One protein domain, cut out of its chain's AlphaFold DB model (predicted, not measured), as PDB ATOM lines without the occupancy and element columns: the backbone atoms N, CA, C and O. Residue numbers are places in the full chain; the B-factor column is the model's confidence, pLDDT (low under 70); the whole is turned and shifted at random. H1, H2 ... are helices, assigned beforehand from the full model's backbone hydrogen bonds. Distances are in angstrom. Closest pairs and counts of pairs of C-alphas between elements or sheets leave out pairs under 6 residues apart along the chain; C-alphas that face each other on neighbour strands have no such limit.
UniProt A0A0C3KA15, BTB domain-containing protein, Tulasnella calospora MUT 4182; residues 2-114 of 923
ATOM      1  N   ILE A   2      14.622  25.261  46.204       31.27
ATOM      2  CA  ILE A   2      15.143  26.303  45.302       31.27
ATOM      3  C   ILE A   2      16.377  25.675  44.631       31.27
ATOM      4  O   ILE A   2      17.128  24.940  45.264       31.27
ATOM      5  N   SER A   3      16.459  25.898  43.326       33.22
ATOM      6  CA  SER A   3      17.242  25.235  42.281       33.22
ATOM      7  C   SER A   3      18.764  25.145  42.489       33.22
ATOM      8  O   SER A   3      19.414  26.125  42.848       33.22
ATOM      9  N   THR A   4      19.337  23.987  42.139       48.03
ATOM     10  CA  THR A   4      20.756  23.783  41.815       48.03
ATOM     11  C   THR A   4      21.147  24.609  40.582       48.03
ATOM     12  O   THR A   4      20.871  24.214  39.449       48.03
ATOM     13  N   LYS A   5      21.827  25.740  40.790       45.53
ATOM     14  CA  LYS A   5      22.736  26.334  39.799       45.53
ATOM     15  C   LYS A   5      24.153  26.125  40.318       45.53
ATOM     16  O   LYS A   5      24.483  26.631  41.387       45.53
ATOM     17  N   GLU A   6      24.962  25.352  39.597       53.62
ATOM     18  CA  GLU A   6      26.400  25.254  39.858       53.62
ATOM     19  C   GLU A   6      26.985  26.674  39.913       53.62
ATOM     20  O   GLU A   6      26.765  27.470  39.000       53.62
ATOM     21  N   ALA A   7      27.660  27.032  41.007       58.81
ATOM     22  CA  ALA A   7      28.335  28.321  41.110       58.81
ATOM     23  C   ALA A   7      29.500  28.322  40.116       58.81
ATOM     24  O   ALA A   7      30.362  27.453  40.190       58.81
ATOM     25  N   VAL A   8      29.509  29.257  39.170       71.25
ATOM     26  CA  VAL A   8      30.497  29.324  38.087       71.25
ATOM     27  C   VAL A   8      31.499  30.436  38.388       71.25
ATOM     28  O   VAL A   8      31.109  31.600  38.399       71.25
ATOM     29  N   LEU A   9      32.773  30.088  38.598       79.38
ATOM     30  CA  LEU A   9      33.887  31.031  38.759       79.38
ATOM     31  C   LEU A   9      34.380  31.543  37.404       79.38
ATOM     32  O   LEU A   9      34.245  30.856  36.395       79.38
ATOM     33  N   LEU A  10      34.983  32.733  37.379       80.25
ATOM     34  CA  LEU A  10      35.647  33.266  36.187       80.25
ATOM     35  C   LEU A  10      37.153  33.052  36.290       80.25
ATOM     36  O   LEU A  10      37.792  33.464  37.258       80.25
ATOM     37  N   THR A  11      37.713  32.399  35.280       83.94
ATOM     38  CA  THR A  11      39.160  32.208  35.157       83.94
ATOM     39  C   THR A  11      39.853  33.521  34.787       83.94
ATOM     40  O   THR A  11      39.207  34.482  34.368       83.94
ATOM     41  N   ALA A  12      41.184  33.561  34.854       78.81
ATOM     42  CA  ALA A  12      42.000  34.674  34.359       78.81
ATOM     43  C   ALA A  12      41.732  35.030  32.878       78.81
ATOM     44  O   ALA A  12      42.017  36.143  32.448       78.81
ATOM     45  N   GLN A  13      41.150  34.106  32.104       80.19
ATOM     46  CA  GLN A  13      40.746  34.290  30.705       80.19
ATOM     47  C   GLN A  13      39.272  34.721  30.552       80.19
ATOM     48  O   GLN A  13      38.731  34.694  29.446       80.19
ATOM     49  N   ASN A  14      38.595  35.071  31.653       79.19
ATOM     50  CA  ASN A  14      37.154  35.339  31.714       79.19
ATOM     51  C   ASN A  14      36.267  34.159  31.265       79.19
ATOM     52  O   ASN A  14      35.104  34.348  30.911       79.19
ATOM     53  N   GLN A  15      36.793  32.929  31.297       82.00
ATOM     54  CA  GLN A  15      36.023  31.724  30.980       82.00
ATOM     55  C   GLN A  15      35.332  31.167  32.234       82.00
ATOM     56  O   GLN A  15      35.975  31.107  33.288       82.00
ATOM     57  N   PRO A  16      34.065  30.731  32.135       80.19
ATOM     58  CA  PRO A  16      33.343  30.093  33.230       80.19
ATOM     59  C   PRO A  16      33.949  28.728  33.606       80.19
ATOM     60  O   PRO A  16      34.154  27.877  32.742       80.19
ATOM     61  N   ILE A  17      34.202  28.490  34.897       82.81
ATOM     62  CA  ILE A  17      34.752  27.230  35.421       82.81
ATOM     63  C   ILE A  17      34.061  26.792  36.722       82.81
ATOM     64  O   ILE A  17      33.660  27.611  37.547       82.81
ATOM     65  N   SER A  18      33.942  25.478  36.929       80.06
ATOM     66  CA  SER A  18      33.461  24.912  38.196       80.06
ATOM     67  C   SER A  18      34.517  25.062  39.310       80.06
ATOM     68  O   SER A  18      35.691  24.785  39.045       80.06
ATOM     69  N   PRO A  19      34.136  25.412  40.557       75.75
ATOM     70  CA  PRO A  19      35.044  25.557  41.698       75.75
ATOM     71  C   PRO A  19      35.967  24.361  41.938       75.75
ATOM     72  O   PRO A  19      37.128  24.545  42.276       75.75
ATOM     73  N   THR A  20      35.494  23.138  41.689       75.38
ATOM     74  CA  THR A  20      36.280  21.900  41.867       75.38
ATOM     75  C   THR A  20      37.386  21.716  40.823       75.38
ATOM     76  O   THR A  20      38.332  20.964  41.044       75.38
ATOM     77  N   LYS A  21      37.287  22.398  39.675       78.56
ATOM     78  CA  LYS A  21      38.303  22.390  38.607       78.56
ATOM     79  C   LYS A  21      39.188  23.641  38.627       78.56
ATOM     80  O   LYS A  21      40.192  23.676  37.911       78.56
ATOM     81  N   ALA A  22      38.818  24.642  39.426       82.56
ATOM     82  CA  ALA A  22      39.511  25.913  39.550       82.56
ATOM     83  C   ALA A  22      40.685  25.849  40.537       82.56
ATOM     84  O   ALA A  22      40.649  25.102  41.512       82.56
ATOM     85  N   ILE A  23      41.702  26.673  40.291       86.00
ATOM     86  CA  ILE A  23      42.754  27.020  41.252       86.00
ATOM     87  C   ILE A  23      42.446  28.436  41.734       86.00
ATOM     88  O   ILE A  23      42.490  29.374  40.940       86.00
ATOM     89  N   ILE A  24      42.069  28.584  43.000       85.69
ATOM     90  CA  ILE A  24      41.510  29.826  43.548       85.69
ATOM     91  C   ILE A  24      42.586  30.606  44.313       85.69
ATOM     92  O   ILE A  24      43.310  30.019  45.113       85.69
ATOM     93  N   HIS A  25      42.658  31.924  44.096       85.88
ATOM     94  CA  HIS A  25      43.598  32.805  44.792       85.88
ATOM     95  C   HIS A  25      43.288  32.990  46.290       85.88
ATOM     96  O   HIS A  25      42.193  33.432  46.649       85.88
ATOM     97  N   LEU A  26      44.269  32.746  47.167       82.19
ATOM     98  CA  LEU A  26      44.181  32.964  48.618       82.19
ATOM     99  C   LEU A  26      44.757  34.319  49.058       82.19
ATOM    100  O   LEU A  26      45.867  34.417  49.588       82.19
ATOM    101  N   SER A  27      43.935  35.362  48.956       73.94
ATOM    102  CA  SER A  27      44.316  36.772  49.159       73.94
ATOM    103  C   SER A  27      45.047  37.124  50.475       73.94
ATOM    104  O   SER A  27      45.739  38.137  50.520       73.94
ATOM    105  N   ARG A  28      44.883  36.350  51.565       76.00
ATOM    106  CA  ARG A  28      45.540  36.614  52.872       76.00
ATOM    107  C   ARG A  28      46.859  35.867  53.091       76.00
ATOM    108  O   ARG A  28      47.651  36.307  53.917       76.00
ATOM    109  N   LYS A  29      47.064  34.727  52.423       76.69
ATOM    110  CA  LYS A  29      48.214  33.828  52.657       76.69
ATOM    111  C   LYS A  29      49.203  33.831  51.490       76.69
ATOM    112  O   LYS A  29      50.368  33.504  51.684       76.69
ATOM    113  N   VAL A  30      48.752  34.223  50.300       83.38
ATOM    114  CA  VAL A  30      49.536  34.171  49.069       83.38
ATOM    115  C   VAL A  30      49.841  35.596  48.595       83.38
ATOM    116  O   VAL A  30      48.931  36.426  48.541       83.38
ATOM    117  N   PRO A  31      51.102  35.923  48.252       85.75
ATOM    118  CA  PRO A  31      51.451  37.263  47.805       85.75
ATOM    119  C   PRO A  31      50.703  37.674  46.539       85.75
ATOM    120  O   PRO A  31      50.487  36.871  45.630       85.75
ATOM    121  N   LEU A  32      50.429  38.974  46.419       84.88
ATOM    122  CA  LEU A  32      49.831  39.562  45.219       84.88
ATOM    123  C   LEU A  32      50.613  39.206  43.942       84.88
ATOM    124  O   LEU A  32      50.008  38.981  42.899       84.88
ATOM    125  N   ALA A  33      51.940  39.088  44.033       86.62
ATOM    126  CA  ALA A  33      52.803  38.706  42.921       86.62
ATOM    127  C   ALA A  33      52.461  37.325  42.325       86.62
ATOM    128  O   ALA A  33      52.497  37.167  41.106       86.62
ATOM    129  N   VAL A  34      52.060  36.349  43.153       85.62
ATOM    130  CA  VAL A  34      51.604  35.022  42.694       85.62
ATOM    131  C   VAL A  34      50.286  35.146  41.927       85.62
ATOM    132  O   VAL A  34      50.108  34.529  40.876       85.62
ATOM    133  N   ARG A  35      49.376  36.018  42.380       87.12
ATOM    134  CA  ARG A  35      48.161  36.313  41.614       87.12
ATOM    135  C   ARG A  35      48.486  36.909  40.262       87.12
ATOM    136  O   ARG A  35      47.926  36.473  39.259       87.12
ATOM    137  N   THR A  36      49.373  37.897  40.246       86.00
ATOM    138  CA  THR A  36      49.779  38.597  39.030       86.00
ATOM    139  C   THR A  36      50.396  37.623  38.029       86.00
ATOM    140  O   THR A  36      49.893  37.522  36.914       86.00
ATOM    141  N   ILE A  37      51.397  36.826  38.429       86.62
ATOM    142  CA  ILE A  37      52.082  35.890  37.521       86.62
ATOM    143  C   ILE A  37      51.137  34.828  36.949       86.62
ATOM    144  O   ILE A  37      51.160  34.588  35.746       86.62
ATOM    145  N   LEU A  38      50.262  34.226  37.763       86.50
ATOM    146  CA  LEU A  38      49.348  33.179  37.291       86.50
ATOM    147  C   LEU A  38      48.222  33.734  36.403       86.50
ATOM    148  O   LEU A  38      47.774  33.056  35.477       86.50
ATOM    149  N   THR A  39      47.791  34.978  36.644       86.19
ATOM    150  CA  THR A  39      46.818  35.670  35.781       86.19
ATOM    151  C   THR A  39      47.436  36.010  34.430       86.19
ATOM    152  O   THR A  39      46.845  35.737  33.388       86.19
ATOM    153  N   GLU A  40      48.645  36.566  34.444       83.56
ATOM    154  CA  GLU A  40      49.362  37.005  33.246       83.56
ATOM    155  C   GLU A  40      49.842  35.833  32.380       83.56
ATOM    156  O   GLU A  40      49.809  35.917  31.153       83.56
ATOM    157  N   LEU A  41      50.193  34.698  32.996       84.12
ATOM    158  CA  LEU A  41      50.425  33.433  32.291       84.12
ATOM    159  C   LEU A  41      49.150  32.853  31.655       84.12
ATOM    160  O   LEU A  41      49.235  31.855  30.940       84.12
ATOM    161  N   GLN A  42      47.983  33.460  31.907       83.25
ATOM    162  CA  GLN A  42      46.676  33.003  31.444       83.25
ATOM    163  C   GLN A  42      46.443  31.530  31.776       83.25
ATOM    164  O   GLN A  42      46.018  30.755  30.919       83.25
ATOM    165  N   ILE A  43      46.732  31.122  33.014       85.50
ATOM    166  CA  ILE A  43      46.522  29.735  33.427       85.50
ATOM    167  C   ILE A  43      45.024  29.395  33.279       85.50
ATOM    168  O   ILE A  43      44.197  30.043  33.927       85.50
ATOM    169  N   PRO A  44      44.641  28.407  32.437       81.31
ATOM    170  CA  PRO A  44      43.257  28.247  31.977       81.31
ATOM    171  C   PRO A  44      42.232  28.018  33.084       81.31
ATOM    172  O   PRO A  44      41.061  28.321  32.907       81.31
ATOM    173  N   ASN A  45      42.655  27.461  34.216       86.81
ATOM    174  CA  ASN A  45      41.797  27.146  35.350       86.81
ATOM    175  C   ASN A  45      42.080  28.006  36.592       86.81
ATOM    176  O   ASN A  45      41.546  27.711  37.659       86.81
ATOM    177  N   TYR A  46      42.905  29.050  36.481       88.38
ATOM    178  CA  TYR A  46      43.225  29.931  37.601       88.38
ATOM    179  C   TYR A  46      42.173  31.025  37.778       88.38
ATOM    180  O   TYR A  46      41.783  31.669  36.807       88.38
ATOM    181  N   VAL A  47      41.732  31.251  39.013       85.94
ATOM    182  CA  VAL A  47      40.704  32.225  39.390       85.94
ATOM    183  C   VAL A  47      41.342  33.288  40.292       85.94
ATOM    184  O   VAL A  47      41.533  33.039  41.487       85.94
ATOM    185  N   PRO A  48      41.679  34.477  39.751       81.62
ATOM    186  CA  PRO A  48      42.423  35.494  40.496       81.62
ATOM    187  C   PRO A  48      41.575  36.255  41.518       81.62
ATOM    188  O   PRO A  48      42.099  36.725  42.526       81.62
ATOM    189  N   ILE A  49      40.280  36.420  41.250       80.25
ATOM    190  CA  ILE A  49      39.353  37.165  42.106       80.25
ATOM    191  C   ILE A  49      38.074  36.332  42.240       80.25
ATOM    192  O   ILE A  49      37.189  36.429  41.386       80.25
ATOM    193  N   PRO A  50      37.964  35.474  43.266       71.81
ATOM    194  CA  PRO A  50      36.691  34.838  43.568       71.81
ATOM    195  C   PRO A  50      35.677  35.905  44.008       71.81
ATOM    196  O   PRO A  50      36.014  36.838  44.733       71.81
ATOM    197  N   TYR A  51      34.416  35.773  43.593       70.19
ATOM    198  CA  TYR A  51      33.318  36.675  43.998       70.19
ATOM    199  C   TYR A  51      32.842  36.455  45.447       70.19
ATOM    200  O   TYR A  51      31.856  37.052  45.876       70.19
ATOM    201  N   PHE A  52      33.523  35.589  46.197       68.69
ATOM    202  CA  PHE A  52      33.286  35.322  47.611       68.69
ATOM    203  C   PHE A  52      34.571  35.536  48.408       68.69
ATOM    204  O   PHE A  52      35.677  35.372  47.892       68.69
ATOM    205  N   ASP A  53      34.415  35.870  49.686       63.31
ATOM    206  CA  ASP A  53      35.547  35.981  50.595       63.31
ATOM    207  C   ASP A  53      36.112  34.585  50.894       63.31
ATOM    208  O   ASP A  53      35.452  33.732  51.493       63.31
ATOM    209  N   THR A  54      37.354  34.345  50.472       63.00
ATOM    210  CA  THR A  54      38.066  33.085  50.713       63.00
ATOM    211  C   THR A  54      38.421  32.865  52.183       63.00
ATOM    212  O   THR A  54      38.907  31.793  52.528       63.00
ATOM    213  N   SER A  55      38.192  33.854  53.058       58.28
ATOM    214  CA  SER A  55      38.488  33.772  54.492       58.28
ATOM    215  C   SER A  55      37.644  32.747  55.264       58.28
ATOM    216  O   SER A  55      38.060  32.333  56.341       58.28
ATOM    217  N   PHE A  56      36.513  32.288  54.710       56.56
ATOM    218  CA  PHE A  56      35.603  31.319  55.346       56.56
ATOM    219  C   PHE A  56      35.785  29.862  54.871       56.56
ATOM    220  O   PHE A  56      35.018  28.991  55.273       56.56
ATOM    221  N   LEU A  57      36.748  29.580  53.983       60.84
ATOM    222  CA  LEU A  57      36.794  28.336  53.192       60.84
ATOM    223  C   LEU A  57      37.801  27.277  53.669       60.84
ATOM    224  O   LEU A  57      38.116  26.361  52.909       60.84
ATOM    225  N   GLU A  58      38.285  27.361  54.910       52.81
ATOM    226  CA  GLU A  58      39.315  26.443  55.434       52.81
ATOM    227  C   GLU A  58      38.875  24.955  55.500       52.81
ATOM    228  O   GLU A  58      39.743  24.091  55.559       52.81
ATOM    229  N   ASP A  59      37.578  24.632  55.346       53.09
ATOM    230  CA  ASP A  59      37.036  23.258  55.459       53.09
ATOM    231  C   ASP A  59      36.568  22.597  54.139       53.09
ATOM    232  O   ASP A  59      36.011  21.495  54.142       53.09
ATOM    233  N   TRP A  60      36.780  23.215  52.972       59.88
ATOM    234  CA  TRP A  60      36.376  22.619  51.686       59.88
ATOM    235  C   TRP A  60      37.506  21.773  51.079       59.88
ATOM    236  O   TRP A  60      38.185  22.195  50.145       59.88
ATOM    237  N   GLY A  61      37.680  20.539  51.567       58.75
ATOM    238  CA  GLY A  61      38.770  19.621  51.179       58.75
ATOM    239  C   GLY A  61      38.844  19.175  49.704       58.75
ATOM    240  O   GLY A  61      39.673  18.338  49.365       58.75
ATOM    241  N   SER A  62      37.997  19.706  48.816       66.00
ATOM    242  CA  SER A  62      38.008  19.419  47.369       66.00
ATOM    243  C   SER A  62      38.406  20.615  46.495       66.00
ATOM    244  O   SER A  62      38.536  20.460  45.279       66.00
ATOM    245  N   LEU A  63      38.603  21.800  47.082       75.75
ATOM    246  CA  LEU A  63      39.018  22.993  46.347       75.75
ATOM    247  C   LEU A  63      40.542  23.068  46.248       75.75
ATOM    248  O   LEU A  63      41.262  22.769  47.200       75.75
ATOM    249  N   ARG A  64      41.036  23.495  45.084       82.56
ATOM    250  CA  ARG A  64      42.462  23.743  44.860       82.56
ATOM    251  C   ARG A  64      42.731  25.233  44.984       82.56
ATOM    252  O   ARG A  64      42.009  26.055  44.422       82.56
ATOM    253  N   PHE A  65      43.800  25.565  45.688       84.94
ATOM    254  CA  PHE A  65      44.236  26.935  45.906       84.94
ATOM    255  C   PHE A  65      45.644  27.132  45.359       84.94
ATOM    256  O   PHE A  65      46.380  26.164  45.164       84.94
ATOM    257  N   ASP A  66      46.038  28.379  45.144       84.81
ATOM    258  CA  ASP A  66      47.397  28.769  44.761       84.81
ATOM    259  C   ASP A  66      48.391  28.723  45.934       84.81
ATOM    260  O   ASP A  66      49.190  29.632  46.150       84.81
ATOM    261  N   VAL A  67      48.357  27.623  46.687       86.50
ATOM    262  CA  VAL A  67      49.367  27.298  47.700       86.50
ATOM    263  C   VAL A  67      50.717  26.995  47.044       86.50
ATOM    264  O   VAL A  67      50.778  26.594  45.880       86.50
ATOM    265  N   ALA A  68      51.806  27.135  47.799       84.81
ATOM    266  CA  ALA A  68      53.176  27.102  47.288       84.81
ATOM    267  C   ALA A  68      53.508  25.894  46.388       84.81
ATOM    268  O   ALA A  68      54.061  26.098  45.310       84.81
ATOM    269  N   ASN A  69      53.108  24.671  46.758       85.31
ATOM    270  CA  ASN A  69      53.300  23.460  45.938       85.31
ATOM    271  C   ASN A  69      52.573  23.537  44.580       85.31
ATOM    272  O   ASN A  69      53.098  23.183  43.526       85.31
ATOM    273  N   GLU A  70      51.342  24.047  44.578       85.31
ATOM    274  CA  GLU A  70      50.550  24.180  43.356       85.31
ATOM    275  C   GLU A  70      51.134  25.277  42.445       85.31
ATOM    276  O   GLU A  70      51.246  25.082  41.233       85.31
ATOM    277  N   VAL A  71      51.597  26.385  43.034       86.75
ATOM    278  CA  VAL A  71      52.302  27.474  42.339       86.75
ATOM    279  C   VAL A  71      53.627  26.983  41.752       86.75
ATOM    280  O   VAL A  71      53.880  27.195  40.566       86.75
ATOM    281  N   SER A  72      54.459  26.289  42.536       85.81
ATOM    282  CA  SER A  72      55.754  25.765  42.083       85.81
ATOM    283  C   SER A  72      55.568  24.789  40.914       85.81
ATOM    284  O   SER A  72      56.237  24.916  39.885       85.81
ATOM    285  N   ARG A  73      54.578  23.889  40.993       85.44
ATOM    286  CA  ARG A  73      54.212  22.949  39.922       85.44
ATOM    287  C   ARG A  73      53.783  23.655  38.632       85.44
ATOM    288  O   ARG A  73      54.219  23.257  37.550       85.44
ATOM    289  N   ILE A  74      52.945  24.692  38.723       85.88
ATOM    290  CA  ILE A  74      52.495  25.461  37.551       85.88
ATOM    291  C   ILE A  74      53.664  26.199  36.898       85.88
ATOM    292  O   ILE A  74      53.808  26.156  35.673       85.88
ATOM    293  N   LEU A  75      54.511  26.850  37.697       87.12
ATOM    294  CA  LEU A  75      55.641  27.623  37.188       87.12
ATOM    295  C   LEU A  75      56.686  26.726  36.505       87.12
ATOM    296  O   LEU A  75      57.163  27.086  35.429       87.12
ATOM    297  N   ARG A  76      56.957  25.519  37.032       86.00
ATOM    298  CA  ARG A  76      57.798  24.507  36.351       86.00
ATOM    299  C   ARG A  76      57.208  24.050  35.015       86.00
ATOM    300  O   ARG A  76      57.946  23.797  34.071       86.00
ATOM    301  N   GLY A  77      55.883  23.943  34.914       82.69
ATOM    302  CA  GLY A  77      55.203  23.583  33.666       82.69
ATOM    303  C   GLY A  77      55.123  24.718  32.638       82.69
ATOM    304  O   GLY A  77      54.803  24.463  31.479       82.69
ATOM    305  N   SER A  78      55.416  25.959  33.042       84.06
ATOM    306  CA  SER A  78      55.141  27.171  32.254       84.06
ATOM    307  C   SER A  78      56.398  27.977  31.907       84.06
ATOM    308  O   SER A  78      56.295  29.161  31.592       84.06
ATOM    309  N   VAL A  79      57.586  27.359  31.929       82.81
ATOM    310  CA  VAL A  79      58.883  28.047  31.757       82.81
ATOM    311  C   VAL A  79      58.954  28.915  30.500       82.81
ATOM    312  O   VAL A  79      59.282  30.098  30.574       82.81
ATOM    313  N   ALA A  80      58.616  28.353  29.335       80.69
ATOM    314  CA  ALA A  80      58.685  29.078  28.064       80.69
ATOM    315  C   ALA A  80      57.718  30.275  28.021       80.69
ATOM    316  O   ALA A  80      58.058  31.335  27.492       80.69
ATOM    317  N   ALA A  81      56.529  30.122  28.612       82.44
ATOM    318  CA  ALA A  81      55.536  31.186  28.706       82.44
ATOM    319  C   ALA A  81      55.988  32.291  29.672       82.44
ATOM    320  O   ALA A  81      55.849  33.468  29.349       82.44
ATOM    321  N   LEU A  82      56.594  31.924  30.805       83.88
ATOM    322  CA  LEU A  82      57.122  32.864  31.791       83.88
ATOM    323  C   LEU A  82      58.296  33.681  31.242       83.88
ATOM    324  O   LEU A  82      58.303  34.904  31.368       83.88
ATOM    325  N   ASN A  83      59.239  33.039  30.553       81.00
ATOM    326  CA  ASN A  83      60.346  33.744  29.905       81.00
ATOM    327  C   ASN A  83      59.846  34.711  28.823       81.00
ATOM    328  O   ASN A  83      60.307  35.849  28.753       81.00
ATOM    329  N   LYS A  84      58.856  34.298  28.017       81.38
ATOM    330  CA  LYS A  84      58.217  35.175  27.026       81.38
ATOM    331  C   LYS A  84      57.513  36.359  27.692       81.38
ATOM    332  O   LYS A  84      57.622  37.480  27.201       81.38
ATOM    333  N   LEU A  85      56.817  36.123  28.804       83.06
ATOM    334  CA  LEU A  85      56.145  37.169  29.571       83.06
ATOM    335  C   LEU A  85      57.145  38.205  30.101       83.06
ATOM    336  O   LEU A  85      56.923  39.400  29.946       83.06
ATOM    337  N   TRP A  86      58.262  37.742  30.662       83.12
ATOM    338  CA  TRP A  86      59.324  38.597  31.192       83.12
ATOM    339  C   TRP A  86      60.031  39.420  30.105       83.12
ATOM    340  O   TRP A  86      60.336  40.591  30.307       83.12
ATOM    341  N   GLN A  87      60.260  38.826  28.931       76.62
ATOM    342  CA  GLN A  87      60.952  39.479  27.814       76.62
ATOM    343  C   GLN A  87      60.071  40.440  27.003       76.62
ATOM    344  O   GLN A  87      60.605  41.180  26.183       76.62
ATOM    345  N   THR A  88      58.744  40.437  27.186       72.38
ATOM    346  CA  THR A  88      57.829  41.294  26.412       72.38
ATOM    347  C   THR A  88      57.605  42.626  27.144       72.38
ATOM    348  O   THR A  88      56.872  42.651  28.135       72.38
ATOM    349  N   PRO A  89      58.163  43.761  26.679       59.38
ATOM    350  CA  PRO A  89      57.945  45.041  27.336       59.38
ATOM    351  C   PRO A  89      56.511  45.519  27.077       59.38
ATOM    352  O   PRO A  89      56.148  45.844  25.947       59.38
ATOM    353  N   ARG A  90      55.685  45.582  28.126       60.72
ATOM    354  CA  ARG A  90      54.398  46.294  28.099       60.72
ATOM    355  C   ARG A  90      54.595  47.683  28.712       60.72
ATOM    356  O   ARG A  90      54.935  47.809  29.882       60.72
ATOM    357  N   SER A  91      54.413  48.724  27.904       47.72
ATOM    358  CA  SER A  91      54.331  50.120  28.355       47.72
ATOM    359  C   SER A  91      52.881  50.428  28.767       47.72
ATOM    360  O   SER A  91      51.980  49.936  28.084       47.72
ATOM    361  N   PRO A  92      52.587  51.202  29.834       52.53
ATOM    362  CA  PRO A  92      53.501  51.940  30.712       52.53
ATOM    363  C   PRO A  92      53.919  51.190  31.992       52.53
ATOM    364  O   PRO A  92      54.753  51.705  32.729       52.53
ATOM    365  N   ASN A  93      53.383  49.992  32.258       59.31
ATOM    366  CA  ASN A  93      53.728  49.184  33.433       59.31
ATOM    367  C   ASN A  93      54.104  47.751  33.016       59.31
ATOM    368  O   ASN A  93      53.276  47.083  32.387       59.31
ATOM    369  N   PRO A  94      55.306  47.253  33.374       64.88
ATOM    370  CA  PRO A  94      55.675  45.864  33.117       64.88
ATOM    371  C   PRO A  94      54.743  44.913  33.883       64.88
ATOM    372  O   PRO A  94      54.400  45.169  35.034       64.88
ATOM    373  N   ALA A  95      54.342  43.812  33.240       70.06
ATOM    374  CA  ALA A  95      53.413  42.831  33.814       70.06
ATOM    375  C   ALA A  95      53.986  42.114  35.053       70.06
ATOM    376  O   ALA A  95      53.236  41.694  35.928       70.06
ATOM    377  N   LEU A  96      55.314  41.998  35.136       79.94
ATOM    378  CA  LEU A  96      56.046  41.542  36.314       79.94
ATOM    379  C   LEU A  96      57.251  42.452  36.536       79.94
ATOM    380  O   LEU A  96      57.974  42.779  35.597       79.94
ATOM    381  N   THR A  97      57.487  42.826  37.785       81.19
ATOM    382  CA  THR A  97      58.689  43.545  38.210       81.19
ATOM    383  C   THR A  97      59.676  42.594  38.897       81.19
ATOM    384  O   THR A  97      59.280  41.538  39.397       81.19
ATOM    385  N   PRO A  98      60.964  42.966  39.024       80.06
ATOM    386  CA  PRO A  98      61.912  42.223  39.857       80.06
ATOM    387  C   PRO A  98      61.425  42.006  41.300       80.06
ATOM    388  O   PRO A  98      61.705  40.968  41.894       80.06
ATOM    389  N   LYS A  99      60.654  42.960  41.849       79.06
ATOM    390  CA  LYS A  99      60.043  42.851  43.184       79.06
ATOM    391  C   LYS A  99      58.963  41.767  43.242       79.06
ATOM    392  O   LYS A  99      58.838  41.107  44.269       79.06
ATOM    393  N   ASP A 100      58.229  41.553  42.152       83.44
ATOM    394  CA  ASP A 100      57.225  40.489  42.069       83.44
ATOM    395  C   ASP A 100      57.890  39.109  42.029       83.44
ATOM    396  O   ASP A 100      57.504  38.223  42.788       83.44
ATOM    397  N   ILE A 101      58.945  38.945  41.219       85.38
ATOM    398  CA  ILE A 101      59.736  37.701  41.163       85.38
ATOM    399  C   ILE A 101      60.314  37.366  42.540       85.38
ATOM    400  O   ILE A 101      60.161  36.245  43.019       85.38
ATOM    401  N   LEU A 102      60.900  38.358  43.210       80.75
ATOM    402  CA  LEU A 102      61.362  38.244  44.591       80.75
ATOM    403  C   LEU A 102      60.273  37.788  45.552       80.75
ATOM    404  O   LEU A 102      60.482  36.854  46.314       80.75
ATOM    405  N   SER A 103      59.111  38.441  45.509       83.19
ATOM    406  CA  SER A 103      58.002  38.115  46.399       83.19
ATOM    407  C   SER A 103      57.504  36.682  46.198       83.19
ATOM    408  O   SER A 103      57.018  36.083  47.156       83.19
ATOM    409  N   ILE A 104      57.607  36.142  44.980       86.12
ATOM    410  CA  ILE A 104      57.277  34.746  44.675       86.12
ATOM    411  C   ILE A 104      58.367  33.818  45.219       86.12
ATOM    412  O   ILE A 104      58.044  32.840  45.885       86.12
ATOM    413  N   VAL A 105      59.643  34.128  44.982       84.62
ATOM    414  CA  VAL A 105      60.778  33.338  45.486       84.62
ATOM    415  C   VAL A 105      60.766  33.273  47.018       84.62
ATOM    416  O   VAL A 105      60.834  32.181  47.572       84.62
ATOM    417  N   ASP A 106      60.587  34.405  47.701       81.69
ATOM    418  CA  ASP A 106      60.487  34.477  49.165       81.69
ATOM    419  C   ASP A 106      59.299  33.677  49.705       81.69
ATOM    420  O   ASP A 106      59.404  33.047  50.756       81.69
ATOM    421  N   TYR A 107      58.163  33.700  49.005       85.75
ATOM    422  CA  TYR A 107      56.985  32.926  49.387       85.75
ATOM    423  C   TYR A 107      57.235  31.423  49.273       85.75
ATOM    424  O   TYR A 107      57.020  30.697  50.239       85.75
ATOM    425  N   LEU A 108      57.761  30.968  48.134       85.00
ATOM    426  CA  LEU A 108      58.093  29.559  47.930       85.00
ATOM    427  C   LEU A 108      59.140  29.078  48.948       85.00
ATOM    428  O   LEU A 108      59.015  27.979  49.480       85.00
ATOM    429  N   LEU A 109      60.126  29.917  49.278       81.25
ATOM    430  CA  LEU A 109      61.129  29.603  50.297       81.25
ATOM    431  C   LEU A 109      60.549  29.521  51.712       81.25
ATOM    432  O   LEU A 109      60.893  28.596  52.446       81.25
ATOM    433  N   LYS A 110      59.680  30.460  52.106       82.19
ATOM    434  CA  LYS A 110      59.041  30.462  53.437       82.19
ATOM    435  C   LYS A 110      58.147  29.245  53.656       82.19
ATOM    436  O   LYS A 110      58.120  28.717  54.762       82.19
ATOM    437  N   GLU A 111      57.465  28.792  52.609       84.19
ATOM    438  CA  GLU A 111      56.587  27.617  52.647       84.19
ATOM    439  C   GLU A 111      57.346  26.285  52.454       84.19
ATOM    440  O   GLU A 111      56.735  25.220  52.452       84.19
ATOM    441  N   GLY A 112      58.680  26.318  52.324       79.44
ATOM    442  CA  GLY A 112      59.529  25.121  52.274       79.44
ATOM    443  C   GLY A 112      59.593  24.412  50.915       79.44
ATOM    444  O   GLY A 112      60.026  23.261  50.848       79.44
ATOM    445  N   GLU A 113      59.192  25.072  49.827       85.00
ATOM    446  CA  GLU A 113      59.209  24.500  48.479       85.00
ATOM    447  C   GLU A 113      60.611  24.487  47.850       85.00
ATOM    448  O   GLU A 113      61.436  25.384  48.037       85.00
ATOM    449  N   SER A 114      60.878  23.469  47.025       83.19
ATOM    450  CA  SER A 114      62.136  23.380  46.280       83.19
ATOM    451  C   SER A 114      62.125  24.313  45.071       83.19
ATOM    452  O   SER A 114      61.288  24.179  44.171       83.19
TER     453      SER A 114
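AT A GLANCE: This is residues 2 to 114 of the 923 residues of the protein "BTB domain-containing protein" of Tulasnella calospora MUT 4182 (UniProt A0A0C3KA15). In this domain of little regular structure, four short helices gather at one end; looping residues 2 to 31 and 41 to 67 make most of the rest, with the tail from Ile 2 at the far end. The printed part has 113 residues, 41 of them in H1, H2, H3 and H4, in that order, and no named strand: all helix. It is compact, with a radius of gyration of the C-alphas of 14.7 A, and spans 50 by 31 by 24 A.

IN THESE COORDINATES: Find C-alpha 98 at (61.912, 42.223, 39.857), where H4, residues 98 to 110, begins; it runs 18.2 A to C-alpha 110 at (59.041, 30.462, 53.437). Look next for H1, residues 32 to 40, 12.3 A; H2, residues 68 to 77, 14.2 A; and H3, residues 79 to 87, 12.3 A.

HOW THE PARTS SIT: H4 touches H1 with residues 100 to 104 alone; the closest C-alphas, of Ala 33 and Asp 100, are 4.8 A apart. Every O i to N i+4 pair in H1, H2, H3 and H4 is within hydrogen-bond range.

THE WHOLE: The printed part has no cut. H1 to H2 is a long link. Find pLDDT under 70 in residues 2 to 7, 52 to 62 and 89 to 94.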